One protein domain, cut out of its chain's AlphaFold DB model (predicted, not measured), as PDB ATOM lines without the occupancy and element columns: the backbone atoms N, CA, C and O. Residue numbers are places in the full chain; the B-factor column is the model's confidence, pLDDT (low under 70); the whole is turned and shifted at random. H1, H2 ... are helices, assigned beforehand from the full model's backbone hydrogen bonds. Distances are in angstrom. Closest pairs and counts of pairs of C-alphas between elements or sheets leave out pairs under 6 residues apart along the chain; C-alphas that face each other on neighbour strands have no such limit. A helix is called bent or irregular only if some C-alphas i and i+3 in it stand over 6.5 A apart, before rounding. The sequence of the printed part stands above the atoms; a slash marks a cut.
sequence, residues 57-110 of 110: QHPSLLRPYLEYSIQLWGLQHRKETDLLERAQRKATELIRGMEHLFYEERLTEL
ATOM      1  N   GLN A  57     236.414 133.176 179.361       57.91
ATOM      2  CA  GLN A  57     237.237 133.465 178.173       57.91
ATOM      3  C   GLN A  57     236.445 133.480 176.854       57.91
ATOM      4  O   GLN A  57     235.727 132.529 176.552       57.91
ATOM      5  N   HIS A  58     236.678 134.492 176.005       55.72
ATOM      6  CA  HIS A  58     236.473 134.393 174.553       55.72
ATOM      7  C   HIS A  58     237.751 133.779 173.925       55.72
ATOM      8  O   HIS A  58     238.783 134.457 173.866       55.72
ATOM      9  N   PRO A  59     237.737 132.510 173.468       56.28
ATOM     10  CA  PRO A  59     238.954 131.720 173.210       56.28
ATOM     11  C   PRO A  59     239.865 132.225 172.079       56.28
ATOM     12  O   PRO A  59     241.039 131.861 172.022       56.28
ATOM     13  N   SER A  60     239.354 133.049 171.160       61.53
ATOM     14  CA  SER A  60     240.093 133.450 169.955       61.53
ATOM     15  C   SER A  60     241.143 134.543 170.179       61.53
ATOM     16  O   SER A  60     242.106 134.612 169.421       61.53
ATOM     17  N   LEU A  61     240.986 135.381 171.209       56.41
ATOM     18  CA  LEU A  61     241.910 136.486 171.515       56.41
ATOM     19  C   LEU A  61     242.934 136.120 172.592       56.41
ATOM     20  O   LEU A  61     244.020 136.693 172.647       56.41
ATOM     21  N   LEU A  62     242.602 135.139 173.429       56.31
ATOM     22  CA  LEU A  62     243.449 134.708 174.534       56.31
ATOM     23  C   LEU A  62     244.595 133.817 174.085       56.31
ATOM     24  O   LEU A  62     245.679 133.946 174.630       56.31
ATOM     25  N   ARG A  63     244.413 132.963 173.074       57.38
ATOM     26  CA  ARG A  63     245.492 132.073 172.616       57.38
ATOM     27  C   ARG A  63     246.747 132.842 172.162       57.38
ATOM     28  O   ARG A  63     247.813 132.558 172.698       57.38
ATOM     29  N   PRO A  64     246.641 133.866 171.287       61.88
ATOM     30  CA  PRO A  64     247.799 134.669 170.890       61.88
ATOM     31  C   PRO A  64     248.383 135.481 172.052       61.88
ATOM     32  O   PRO A  64     249.600 135.601 172.171       61.88
ATOM     33  N   TYR A  65     247.526 136.020 172.928       57.19
ATOM     34  CA  TYR A  65     247.957 136.833 174.064       57.19
ATOM     35  C   TYR A  65     248.683 136.003 175.123       57.19
ATOM     36  O   TYR A  65     249.708 136.433 175.642       57.19
ATOM     37  N   LEU A  66     248.186 134.803 175.420       55.28
ATOM     38  CA  LEU A  66     248.779 133.882 176.381       55.28
ATOM     39  C   LEU A  66     250.110 133.348 175.851       55.28
ATOM     40  O   LEU A  66     251.094 133.343 176.575       55.28
ATOM     41  N   GLU A  67     250.173 132.968 174.575       63.00
ATOM     42  CA  GLU A  67     251.388 132.436 173.954       63.00
ATOM     43  C   GLU A  67     252.490 133.504 173.833       63.00
ATOM     44  O   GLU A  67     253.658 133.224 174.106       63.00
ATOM     45  N   TYR A  68     252.119 134.757 173.541       58.03
ATOM     46  CA  TYR A  68     253.029 135.902 173.600       58.03
ATOM     47  C   TYR A  68     253.452 136.237 175.038       58.03
ATOM     48  O   TYR A  68     254.638 136.422 175.308       58.03
ATOM     49  N   SER A  69     252.502 136.259 175.978       56.25
ATOM     50  CA  SER A  69     252.771 136.550 177.391       56.25
ATOM     51  C   SER A  69     253.677 135.497 178.016       56.25
ATOM     52  O   SER A  69     254.592 135.866 178.732       56.25
ATOM     53  N   ILE A  70     253.504 134.211 177.697       63.97
ATOM     54  CA  ILE A  70     254.363 133.116 178.173       63.97
ATOM     55  C   ILE A  70     255.792 133.267 177.640       63.97
ATOM     56  O   ILE A  70     256.746 133.068 178.390       63.97
ATOM     57  N   GLN A  71     255.967 133.653 176.372       61.75
ATOM     58  CA  GLN A  71     257.301 133.894 175.809       61.75
ATOM     59  C   GLN A  71     257.975 135.114 176.443       61.75
ATOM     60  O   GLN A  71     259.151 135.054 176.807       61.75
ATOM     61  N   LEU A  72     257.230 136.207 176.612       53.16
ATOM     62  CA  LEU A  72     257.734 137.432 177.223       53.16
ATOM     63  C   LEU A  72     258.063 137.220 178.707       53.16
ATOM     64  O   LEU A  72     259.148 137.592 179.148       53.16
ATOM     65  N   TRP A  73     257.176 136.548 179.446       52.69
ATOM     66  CA  TRP A  73     257.388 136.155 180.838       52.69
ATOM     67  C   TRP A  73     258.578 135.214 180.965       52.69
ATOM     68  O   TRP A  73     259.441 135.457 181.795       52.69
ATOM     69  N   GLY A  74     258.701 134.193 180.114       60.34
ATOM     70  CA  GLY A  74     259.849 133.285 180.131       60.34
ATOM     71  C   GLY A  74     261.181 134.003 179.882       60.34
ATOM     72  O   GLY A  74     262.174 133.724 180.553       60.34
ATOM     73  N   LEU A  75     261.210 134.968 178.958       56.66
ATOM     74  CA  LEU A  75     262.403 135.768 178.659       56.66
ATOM     75  C   LEU A  75     262.748 136.765 179.772       56.66
ATOM     76  O   LEU A  75     263.929 136.945 180.080       56.66
ATOM     77  N   GLN A  76     261.745 137.415 180.362       56.06
ATOM     78  CA  GLN A  76     261.934 138.355 181.465       56.06
ATOM     79  C   GLN A  76     262.346 137.626 182.745       56.06
ATOM     80  O   GLN A  76     263.377 137.968 183.322       56.06
ATOM     81  N   HIS A  77     261.622 136.571 183.124       58.91
ATOM     82  CA  HIS A  77     261.954 135.752 184.285       58.91
ATOM     83  C   HIS A  77     263.337 135.136 184.155       58.91
ATOM     84  O   HIS A  77     264.081 135.179 185.117       58.91
ATOM     85  N   ARG A  78     263.751 134.646 182.980       68.38
ATOM     86  CA  ARG A  78     265.107 134.097 182.826       68.38
ATOM     87  C   ARG A  78     266.192 135.129 183.141       68.38
ATOM     88  O   ARG A  78     267.127 134.823 183.869       68.38
ATOM     89  N   LYS A  79     266.052 136.362 182.639       69.56
ATOM     90  CA  LYS A  79     267.008 137.444 182.928       69.56
ATOM     91  C   LYS A  79     266.981 137.854 184.400       69.56
ATOM     92  O   LYS A  79     268.032 138.111 184.975       69.56
ATOM     93  N   GLU A  80     265.796 137.936 184.997       64.94
ATOM     94  CA  GLU A  80     265.633 138.286 186.409       64.94
ATOM     95  C   GLU A  80     266.168 137.178 187.333       64.94
ATOM     96  O   GLU A  80     266.879 137.489 188.286       64.94
ATOM     97  N   THR A  81     265.930 135.903 187.011       69.62
ATOM     98  CA  THR A  81     266.477 134.734 187.715       69.62
ATOM     99  C   THR A  81     268.000 134.712 187.635       69.62
ATOM    100  O   THR A  81     268.650 134.581 188.666       69.62
ATOM    101  N   ASP A  82     268.589 134.955 186.457       79.00
ATOM    102  CA  ASP A  82     270.049 135.029 186.303       79.00
ATOM    103  C   ASP A  82     270.662 136.160 187.155       79.00
ATOM    104  O   ASP A  82     271.763 136.027 187.699       79.00
ATOM    105  N   LEU A  83     269.975 137.303 187.265       77.19
ATOM    106  CA  LEU A  83     270.416 138.428 188.092       77.19
ATOM    107  C   LEU A  83     270.279 138.124 189.586       77.19
ATOM    108  O   LEU A  83     271.201 138.429 190.348       77.19
ATOM    109  N   LEU A  84     269.164 137.514 189.990       73.31
ATOM    110  CA  LEU A  84     268.913 137.109 191.368       73.31
ATOM    111  C   LEU A  84     269.942 136.075 191.825       73.31
ATOM    112  O   LEU A  84     270.538 136.237 192.886       73.31
ATOM    113  N   GLU A  85     270.235 135.081 190.992       83.19
ATOM    114  CA  GLU A  85     271.207 134.037 191.303       83.19
ATOM    115  C   GLU A  85     272.632 134.598 191.426       83.19
ATOM    116  O   GLU A  85     273.385 134.244 192.337       83.19
ATOM    117  N   ARG A  86     273.005 135.564 190.576       83.56
ATOM    118  CA  ARG A  86     274.285 136.284 190.709       83.56
ATOM    119  C   ARG A  86     274.355 137.120 191.981       83.56
ATOM    120  O   ARG A  86     275.418 137.187 192.600       83.56
ATOM    121  N   ALA A  87     273.263 137.785 192.354       79.38
ATOM    122  CA  ALA A  87     273.196 138.569 193.582       79.38
ATOM    123  C   ALA A  87     273.306 137.662 194.816       79.38
ATOM    124  O   ALA A  87     274.106 137.939 195.707       79.38
ATOM    125  N   GLN A  88     272.578 136.546 194.823       86.12
ATOM    126  CA  GLN A  88     272.596 135.550 195.886       86.12
ATOM    127  C   GLN A  88     273.982 134.929 196.065       86.12
ATOM    128  O   GLN A  88     274.476 134.862 197.191       86.12
ATOM    129  N   ARG A  89     274.654 134.561 194.968       86.69
ATOM    130  CA  ARG A  89     276.033 134.049 194.981       86.69
ATOM    131  C   ARG A  89     277.022 135.028 195.605       86.69
ATOM    132  O   ARG A  89     277.818 134.625 196.448       86.69
ATOM    133  N   LYS A  90     276.934 136.312 195.251       85.50
ATOM    134  CA  LYS A  90     277.777 137.358 195.847       85.50
ATOM    135  C   LYS A  90     277.453 137.598 197.316       85.50
ATOM    136  O   LYS A  90     278.362 137.729 198.121       85.50
ATOM    137  N   ALA A  91     276.175 137.643 197.682       78.69
ATOM    138  CA  ALA A  91     275.767 137.852 199.069       78.69
ATOM    139  C   ALA A  91     276.289 136.733 199.978       78.69
ATOM    140  O   ALA A  91     276.840 136.996 201.042       78.69
ATOM    141  N   THR A  92     276.183 135.489 199.513       85.25
ATOM    142  CA  THR A  92     276.656 134.328 200.263       85.25
ATOM    143  C   THR A  92     278.190 134.262 200.354       85.25
ATOM    144  O   THR A  92     278.700 133.607 201.253       85.25
ATOM    145  N   GLU A  93     278.944 134.938 199.466       85.94
ATOM    146  CA  GLU A  93     280.424 134.983 199.507       85.94
ATOM    147  C   GLU A  93     280.914 135.882 200.643       85.94
ATOM    148  O   GLU A  93     282.036 135.736 201.119       85.94
ATOM    149  N   LEU A  94     280.066 136.810 201.090       85.94
ATOM    150  CA  LEU A  94     280.376 137.758 202.154       85.94
ATOM    151  C   LEU A  94     280.105 137.184 203.555       85.94
ATOM    152  O   LEU A  94     280.422 137.833 204.553       85.94
ATOM    153  N   ILE A  95     279.520 135.984 203.653       86.75
ATOM    154  CA  ILE A  95     279.230 135.329 204.931       86.75
ATOM    155  C   ILE A  95     280.513 134.681 205.462       86.75
ATOM    156  O   ILE A  95     281.004 133.681 204.936       86.75
ATOM    157  N   ARG A  96     281.066 135.257 206.535       87.94
ATOM    158  CA  ARG A  96     282.285 134.750 207.183       87.94
ATOM    159  C   ARG A  96     282.072 133.317 207.674       87.94
ATOM    160  O   ARG A  96     281.080 133.036 208.338       87.94
ATOM    161  N   GLY A  97     283.029 132.436 207.388       86.19
ATOM    162  CA  GLY A  97     282.963 131.012 207.748       86.19
ATOM    163  C   GLY A  97     282.448 130.104 206.630       86.19
ATOM    164  O   GLY A  97     282.745 128.916 206.654       86.19
ATOM    165  N   MET A  98     281.798 130.660 205.603       87.06
ATOM    166  CA  MET A  98     281.303 129.910 204.439       87.06
ATOM    167  C   MET A  98     282.217 130.029 203.208       87.06
ATOM    168  O   MET A  98     281.901 129.524 202.137       87.06
ATOM    169  N   GLU A  99     283.373 130.682 203.350       85.75
ATOM    170  CA  GLU A  99     284.310 131.008 202.259       85.75
ATOM    171  C   GLU A  99     284.842 129.774 201.509       85.75
ATOM    172  O   GLU A  99     285.220 129.870 200.345       85.75
ATOM    173  N   HIS A 100     284.871 128.619 202.178       87.38
ATOM    174  CA  HIS A 100     285.418 127.365 201.660       87.38
ATOM    175  C   HIS A 100     284.374 126.466 200.983       87.38
ATOM    176  O   HIS A 100     284.750 125.495 200.329       87.38
ATOM    177  N   LEU A 101     283.086 126.770 201.153       89.44
ATOM    178  CA  LEU A 101     281.984 125.953 200.660       89.44
ATOM    179  C   LEU A 101     281.617 126.345 199.226       89.44
ATOM    180  O   LEU A 101     281.657 127.524 198.846       89.44
ATOM    181  N   PHE A 102     281.216 125.362 198.421       89.75
ATOM    182  CA  PHE A 102     280.693 125.628 197.085       89.75
ATOM    183  C   PHE A 102     279.340 126.345 197.163       89.75
ATOM    184  O   PHE A 102     278.636 126.281 198.166       89.75
ATOM    185  N   TYR A 103     278.956 127.037 196.086       84.88
ATOM    186  CA  TYR A 103     277.705 127.806 196.057       84.88
ATOM    187  C   TYR A 103     276.473 126.965 196.439       84.88
ATOM    188  O   TYR A 103     275.658 127.420 197.235       84.88
ATOM    189  N   GLU A 104     276.383 125.729 195.941       89.38
ATOM    190  CA  GLU A 104     275.279 124.805 196.249       89.38
ATOM    191  C   GLU A 104     275.245 124.398 197.734       89.38
ATOM    192  O   GLU A 104     274.183 124.309 198.349       89.38
ATOM    193  N   GLU A 105     276.415 124.199 198.343       85.38
ATOM    194  CA  GLU A 105     276.541 123.856 199.765       85.38
ATOM    195  C   GLU A 105     276.176 125.060 200.640       85.38
ATOM    196  O   GLU A 105     275.421 124.933 201.601       85.38
ATOM    197  N   ARG A 106     276.609 126.261 200.239       88.25
ATOM    198  CA  ARG A 106     276.261 127.522 200.907       88.25
ATOM    199  C   ARG A 106     274.776 127.827 200.856       88.25
ATOM    200  O   ARG A 106     274.256 128.440 201.777       88.25
ATOM    201  N   LEU A 107     274.106 127.422 199.782       82.94
ATOM    202  CA  LEU A 107     272.663 127.564 199.650       82.94
ATOM    203  C   LEU A 107     271.900 126.620 200.586       82.94
ATOM    204  O   LEU A 107     270.807 126.954 201.021       82.94
ATOM    205  N   THR A 108     272.479 125.458 200.884       85.69
ATOM    206  CA  THR A 108     271.872 124.444 201.757       85.69
ATOM    207  C   THR A 108     272.074 124.763 203.240       85.69
ATOM    208  O   THR A 108     271.257 124.372 204.068       85.69
ATOM    209  N   GLU A 109     273.161 125.458 203.579       77.31
ATOM    210  CA  GLU A 109     273.474 125.875 204.952       77.31
ATOM    211  C   GLU A 109     272.846 127.217 205.383       77.31
ATOM    212  O   GLU A 109     272.902 127.548 206.568       77.31
ATOM    213  N   LEU A 110     272.271 127.982 204.445       77.00
ATOM    214  CA  LEU A 110     271.483 129.195 204.717       77.00
ATOM    215  C   LEU A 110     270.106 128.874 205.315       77.00
ATOM    216  O   LEU A 110     269.695 129.624 206.231       77.00
TER     217      LEU A 110
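AT A GLANCE: This is residues 57 to 110 of the 110 residues of an uncharacterized protein of Hirundo rustica rustica (UniProt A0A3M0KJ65). One long helix, H1, makes nearly the whole length of a rod, and at its far end the chain folds back through a loop so that a small helix, H2, sits across it. Residues 57 to 87, of which 59 to 87 belong to H1, stick out free. The printed part has 54 residues with two named helices, H1 then H2, and no named strand; the class is all helix. It is extended, with a radius of gyration of the C-alphas of 18.6 A and spans of 57 by 16 by 13 A.

IN THESE COORDINATES: H1 covers residues 59 to 93, 49.2 A from first to last C-alpha, beginning at C-alpha 59 (238.954, 131.720, 173.210). It is neither bent nor irregular, but only just: C-alphas 61 and 64 are 6.2 A apart. H2 covers residues 103 to 109, 10.0 A long, ending at C-alpha 109 (273.474, 125.875, 204.952).

HOW THE PARTS SIT: H1 touches H2 with residues 89 to 92 alone; the closest C-alphas, of Arg 89 and Tyr 103, are 6.6 A apart. Their lines are about perpendicular, at 82 degrees. Every O i to N i+4 pair is within hydrogen-bond range in H2, and 28 of 31 in H1.

THE WHOLE: The C-alphas farthest apart, of His 58 and Gly 97, are 57.2 A apart. The printed part has no cut, and the link from H1 to H2, 9 residues, is short. Mean pLDDT of the printed part is 72.8; residues 57 to 81 are under 70.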